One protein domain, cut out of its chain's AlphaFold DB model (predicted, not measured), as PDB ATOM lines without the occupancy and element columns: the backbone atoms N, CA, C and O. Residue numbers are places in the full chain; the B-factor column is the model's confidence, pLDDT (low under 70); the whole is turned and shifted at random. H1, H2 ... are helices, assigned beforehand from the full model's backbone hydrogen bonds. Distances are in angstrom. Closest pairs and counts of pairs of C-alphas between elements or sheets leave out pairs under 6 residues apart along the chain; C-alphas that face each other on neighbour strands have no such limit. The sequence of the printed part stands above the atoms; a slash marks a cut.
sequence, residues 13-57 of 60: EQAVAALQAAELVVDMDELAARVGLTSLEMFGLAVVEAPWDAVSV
ATOM      1  N   GLU A  13     346.619 507.986 886.981       88.44
ATOM      2  CA  GLU A  13     347.552 508.939 886.369       88.44
ATOM      3  C   GLU A  13     348.200 508.387 885.097       88.44
ATOM      4  O   GLU A  13     348.236 509.063 884.076       88.44
ATOM      5  N   GLN A  14     348.657 507.134 885.124       87.31
ATOM      6  CA  GLN A  14     349.234 506.485 883.947       87.31
ATOM      7  C   GLN A  14     348.196 506.262 882.840       87.31
ATOM      8  O   GLN A  14     348.537 506.355 881.664       87.31
ATOM      9  N   ALA A  15     346.935 505.981 883.194       88.56
ATOM     10  CA  ALA A  15     345.851 505.849 882.218       88.56
ATOM     11  C   ALA A  15     345.562 507.185 881.530       88.56
ATOM     12  O   ALA A  15     345.418 507.229 880.311       88.56
ATOM     13  N   VAL A  16     345.522 508.267 882.310       92.69
ATOM     14  CA  VAL A  16     345.349 509.632 881.802       92.69
ATOM     15  C   VAL A  16     346.521 510.016 880.901       92.69
ATOM     16  O   VAL A  16     346.293 510.469 879.785       92.69
ATOM     17  N   ALA A  17     347.757 509.757 881.330       91.38
ATOM     18  CA  ALA A  17     348.945 510.036 880.528       91.38
ATOM     19  C   ALA A  17     348.945 509.258 879.201       91.38
ATOM     20  O   ALA A  17     349.295 509.812 878.163       91.38
ATOM     21  N   ALA A  18     348.520 507.991 879.210       90.31
ATOM     22  CA  ALA A  18     348.404 507.195 877.990       90.31
ATOM     23  C   ALA A  18     347.330 507.741 877.034       90.31
ATOM     24  O   ALA A  18     347.547 507.746 875.825       90.31
ATOM     25  N   LEU A  19     346.198 508.218 877.566       93.94
ATOM     26  CA  LEU A  19     345.143 508.836 876.761       93.94
ATOM     27  C   LEU A  19     345.634 510.136 876.109       93.94
ATOM     28  O   LEU A  19     345.511 510.296 874.901       93.94
ATOM     29  N   GLN A  20     346.271 511.009 876.892       94.88
ATOM     30  CA  GLN A  20     346.847 512.265 876.402       94.88
ATOM     31  C   GLN A  20     347.934 512.022 875.348       94.88
ATOM     32  O   GLN A  20     347.992 512.716 874.339       94.88
ATOM     33  N   ALA A  21     348.783 511.010 875.552       90.00
ATOM     34  CA  ALA A  21     349.780 510.625 874.560       90.00
ATOM     35  C   ALA A  21     349.128 510.140 873.256       90.00
ATOM     36  O   ALA A  21     349.617 510.465 872.178       90.00
ATOM     37  N   ALA A  22     348.026 509.388 873.335       90.50
ATOM     38  CA  ALA A  22     347.298 508.948 872.148       90.50
ATOM     39  C   ALA A  22     346.675 510.127 871.384       90.50
ATOM     40  O   ALA A  22     346.772 510.161 870.161       90.50
ATOM     41  N   GLU A  23     346.092 511.100 872.087       93.25
ATOM     42  CA  GLU A  23     345.547 512.328 871.485       93.25
ATOM     43  C   GLU A  23     346.638 513.123 870.754       93.25
ATOM     44  O   GLU A  23     346.481 513.449 869.580       93.25
ATOM     45  N   LEU A  24     347.794 513.320 871.393       91.00
ATOM     46  CA  LEU A  24     348.943 513.990 870.773       91.00
ATOM     47  C   LEU A  24     349.437 513.287 869.504       91.00
ATOM     48  O   LEU A  24     349.853 513.947 868.555       91.00
ATOM     49  N   VAL A  25     349.413 511.951 869.476       89.12
ATOM     50  CA  VAL A  25     349.810 511.185 868.286       89.12
ATOM     51  C   VAL A  25     348.819 511.390 867.141       89.12
ATOM     52  O   VAL A  25     349.256 511.480 865.999       89.12
ATOM     53  N   VAL A  26     347.519 511.506 867.424       90.94
ATOM     54  CA  VAL A  26     346.510 511.813 866.394       90.94
ATOM     55  C   VAL A  26     346.758 513.198 865.794       90.94
ATOM     56  O   VAL A  26     346.834 513.321 864.572       90.94
ATOM     57  N   ASP A  27     346.970 514.213 866.635       92.12
ATOM     58  CA  ASP A  27     347.267 515.576 866.172       92.12
ATOM     59  C   ASP A  27     348.562 515.622 865.340       92.12
ATOM     60  O   ASP A  27     348.647 516.299 864.311       92.12
ATOM     61  N   MET A  28     349.583 514.873 865.766       90.50
ATOM     62  CA  MET A  28     350.846 514.760 865.040       90.50
ATOM     63  C   MET A  28     350.669 514.072 863.684       90.50
ATOM     64  O   MET A  28     351.325 514.474 862.725       90.50
ATOM     65  N   ASP A  29     349.773 513.091 863.569       93.31
ATOM     66  CA  ASP A  29     349.499 512.401 862.304       93.31
ATOM     67  C   ASP A  29     348.883 513.339 861.267       93.31
ATOM     68  O   ASP A  29     349.316 513.375 860.113       93.31
ATOM     69  N   GLU A  30     347.942 514.183 861.695       94.00
ATOM     70  CA  GLU A  30     347.348 515.203 860.829       94.00
ATOM     71  C   GLU A  30     348.384 516.218 860.327       94.00
ATOM     72  O   GLU A  30     348.299 516.689 859.188       94.00
ATOM     73  N   LEU A  31     349.367 516.571 861.160       92.31
ATOM     74  CA  LEU A  31     350.461 517.465 860.782       92.31
ATOM     75  C   LEU A  31     351.477 516.772 859.868       92.31
ATOM     76  O   LEU A  31     351.892 517.361 858.867       92.31
ATOM     77  N   ALA A  32     351.841 515.528 860.171       94.00
ATOM     78  CA  ALA A  32     352.770 514.729 859.380       94.00
ATOM     79  C   ALA A  32     352.238 514.487 857.963       94.00
ATOM     80  O   ALA A  32     352.963 514.693 856.982       94.00
ATOM     81  N   ALA A  33     350.940 514.206 857.834       93.75
ATOM     82  CA  ALA A  33     350.284 514.039 856.544       93.75
ATOM     83  C   ALA A  33     350.425 515.273 855.630       93.75
ATOM     84  O   ALA A  33     350.546 515.126 854.412       93.75
ATOM     85  N   ARG A  34     350.476 516.496 856.185       94.31
ATOM     86  CA  ARG A  34     350.635 517.738 855.395       94.31
ATOM     87  C   ARG A  34     352.001 517.862 854.728       94.31
ATOM     88  O   ARG A  34     352.125 518.593 853.748       94.31
ATOM     89  N   VAL A  35     353.009 517.169 855.250       92.00
ATOM     90  CA  VAL A  35     354.378 517.151 854.714       92.00
ATOM     91  C   VAL A  35     354.739 515.802 854.084       92.00
ATOM     92  O   VAL A  35     355.887 515.588 853.711       92.00
ATOM     93  N   GLY A  36     353.759 514.902 853.928       93.94
ATOM     94  CA  GLY A  36     353.956 513.579 853.334       93.94
ATOM     95  C   GLY A  36     354.750 512.612 854.214       93.94
ATOM     96  O   GLY A  36     355.339 511.674 853.683       93.94
ATOM     97  N   LEU A  37     354.780 512.843 855.528       93.50
ATOM     98  CA  LEU A  37     355.447 511.986 856.506       93.50
ATOM     99  C   LEU A  37     354.421 511.213 857.334       93.50
ATOM    100  O   LEU A  37     353.279 511.638 857.505       93.50
ATOM    101  N   THR A  38     354.853 510.095 857.901       93.44
ATOM    102  CA  THR A  38     354.143 509.437 859.000       93.44
ATOM    103  C   THR A  38     354.458 510.119 860.331       93.44
ATOM    104  O   THR A  38     355.523 510.718 860.510       93.44
ATOM    105  N   SER A  39     353.567 509.957 861.309       91.31
ATOM    106  CA  SER A  39     353.800 510.348 862.707       91.31
ATOM    107  C   SER A  39     355.175 509.919 863.246       91.31
ATOM    108  O   SER A  39     355.859 510.684 863.924       91.31
ATOM    109  N   LEU A  40     355.612 508.694 862.930       90.75
ATOM    110  CA  LEU A  40     356.885 508.156 863.411       90.75
ATOM    111  C   LEU A  40     358.095 508.821 862.742       90.75
ATOM    112  O   LEU A  40     359.081 509.109 863.417       90.75
ATOM    113  N   GLU A  41     358.025 509.078 861.437       91.06
ATOM    114  CA  GLU A  41     359.085 509.783 860.703       91.06
ATOM    115  C   GLU A  41     359.203 511.233 861.168       91.06
ATOM    116  O   GLU A  41     360.313 511.710 861.393       91.06
ATOM    117  N   MET A  42     358.074 511.915 861.389       90.62
ATOM    118  CA  MET A  42     358.060 513.268 861.947       90.62
ATOM    119  C   MET A  42     358.668 513.306 863.352       90.62
ATOM    120  O   MET A  42     359.470 514.191 863.645       90.62
ATOM    121  N   PHE A  43     358.346 512.331 864.206       88.31
ATOM    122  CA  PHE A  43     358.971 512.211 865.523       88.31
ATOM    123  C   PHE A  43     360.481 511.950 865.424       88.31
ATOM    124  O   PHE A  43     361.263 512.551 866.158       88.31
ATOM    125  N   GLY A  44     360.907 511.087 864.497       88.94
ATOM    126  CA  GLY A  44     362.322 510.842 864.215       88.94
ATOM    127  C   GLY A  44     363.050 512.116 863.785       88.94
ATOM    128  O   GLY A  44     364.084 512.443 864.358       88.94
ATOM    129  N   LEU A  45     362.473 512.875 862.852       86.56
ATOM    130  CA  LEU A  45     362.997 514.165 862.401       86.56
ATOM    131  C   LEU A  45     363.118 515.156 863.567       86.56
ATOM    132  O   LEU A  45     364.150 515.791 863.759       86.56
ATOM    133  N   ALA A  46     362.070 515.240 864.384       85.88
ATOM    134  CA  ALA A  46     362.010 516.113 865.542       85.88
ATOM    135  C   ALA A  46     363.087 515.791 866.594       85.88
ATOM    136  O   ALA A  46     363.757 516.687 867.096       85.88
ATOM    137  N   VAL A  47     363.259 514.515 866.941       86.25
ATOM    138  CA  VAL A  47     364.148 514.098 868.038       86.25
ATOM    139  C   VAL A  47     365.598 513.920 867.594       86.25
ATOM    140  O   VAL A  47     366.508 514.207 868.369       86.25
ATOM    141  N   VAL A  48     365.823 513.400 866.387       81.94
ATOM    142  CA  VAL A  48     367.163 513.032 865.906       81.94
ATOM    143  C   VAL A  48     367.801 514.169 865.127       81.94
ATOM    144  O   VAL A  48     368.977 514.454 865.334       81.94
ATOM    145  N   GLU A  49     367.046 514.799 864.228       77.69
ATOM    146  CA  GLU A  49     367.595 515.848 863.368       77.69
ATOM    147  C   GLU A  49     367.457 517.239 863.984       77.69
ATOM    148  O   GLU A  49     368.247 518.109 863.633       77.69
ATOM    149  N   ALA A  50     366.487 517.435 864.893       75.31
ATOM    150  CA  ALA A  50     366.186 518.705 865.562       75.31
ATOM    151  C   ALA A  50     366.425 519.915 864.634       75.31
ATOM    152  O   ALA A  50     367.227 520.797 864.944       75.31
ATOM    153  N   PRO A  51     365.774 519.970 863.452       67.06
ATOM    154  CA  PRO A  51     366.148 520.904 862.387       67.06
ATOM    155  C   PRO A  51     366.014 522.383 862.789       67.06
ATOM    156  O   PRO A  51     366.594 523.257 862.151       67.06
ATOM    157  N   TRP A  52     365.276 522.677 863.861       74.19
ATOM    158  CA  TRP A  52     365.180 524.006 864.463       74.19
ATOM    159  C   TRP A  52     366.454 524.451 865.199       74.19
ATOM    160  O   TRP A  52     366.690 525.653 865.290       74.19
ATOM    161  N   ASP A  53     367.307 523.535 865.663       69.50
ATOM    162  CA  ASP A  53     368.587 523.893 866.289       69.50
ATOM    163  C   ASP A  53     369.579 524.419 865.241       69.50
ATOM    164  O   ASP A  53     370.358 525.331 865.518       69.50
ATOM    165  N   ALA A  54     369.491 523.940 863.996       64.31
ATOM    166  CA  ALA A  54     370.307 524.433 862.886       64.31
ATOM    167  C   ALA A  54     369.947 525.871 862.466       64.31
ATOM    168  O   ALA A  54     370.802 526.597 861.961       64.31
ATOM    169  N   VAL A  55     368.705 526.307 862.702       58.44
ATOM    170  CA  VAL A  55     368.256 527.678 862.405       58.44
ATOM    171  C   VAL A  55     368.870 528.693 863.379       58.44
ATOM    172  O   VAL A  55     369.095 529.836 862.992       58.44
ATOM    173  N   SER A  56     369.236 528.278 864.599       57.66
ATOM    174  CA  SER A  56     369.867 529.163 865.596       57.66
ATOM    175  C   SER A  56     371.310 529.575 865.263       57.66
ATOM    176  O   SER A  56     371.832 530.513 865.853       57.66
ATOM    177  N   VAL A  57     371.952 528.899 864.303       56.91
ATOM    178  CA  VAL A  57     373.345 529.158 863.891       56.91
ATOM    179  C   VAL A  57     373.444 530.259 862.821       56.91
ATOM    180  O   VAL A  57     374.532 530.745 862.537       56.91
TER     181      VAL A  57
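This is residues 13 to 57 of the 60 residues of an uncharacterized protein of Nocardia cyriacigeorgica (strain GUH-2) (UniProt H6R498). The model is a wide, open V of helices: the long helix H1 makes one arm, and H2, with the short H3 after it, makes the other, the two arms meeting where the latter part of H1 comes beside the first residues of H2. Residues 13 to 24 of H1 stick out at one tip, and residues 46 to 57, with H3 among them, stick out at the other. The printed part has 45 residues with three named helices, H1, H2 and H3 in that order, and no named strand; the class is all helix. The whole is loose, with a radius of gyration of the C-alphas of 12.9 A, and only just flat, with spans of 40 by 23 by 13 A.

H1 covers residues 13 to 34, from C-alpha 13 at (347.552, 508.939, 886.369) to C-alpha 34 at (350.635, 517.738, 855.395), and measures 32.3 A from first to last C-alpha. A tight link of 4 residues follows. H2 covers residues 39 to 49, beginning with C-alpha 39 at (353.800, 510.348, 862.707), and measures 14.9 A. After a tight link of 1 residue, H3 covers residues 51 to 57, measures 11.1 A, and ends with C-alpha 57 at (373.345, 529.158, 863.891).

H1 touches H2 with residues 25 to 33 alone. The closest C-alphas of the two are those of Asp 29 and Ser 39, 4.8 A apart. Their lines are about perpendicular, at 90 degrees. H2 and H3 are close but not clearly touching, and their closest C-alphas are those of Leu 45 and Pro 51, 7.4 A apart. These two run the same way at a shallow tilt of 26 degrees. H1 and H3 are apart. In H2 every O i to N i+4 pair is within hydrogen-bond range, in H1 17 of 18 are, and in H3 0 of 3 are, while 3 of the 4 O i to N i+3 pairs of H3 are within range.

The two C-alphas farthest apart are those of Ala 15 and Val 57, 40.4 A. The printed part has no cut, and both of its links between helices are tight. Residues 13 to 24 and residues 46 to 57 stand free. The mean pLDDT of the printed part is 86.0; residue 51 and residues 53 to 57, which belong to H3, are under 70, and the mean of H3 is 64.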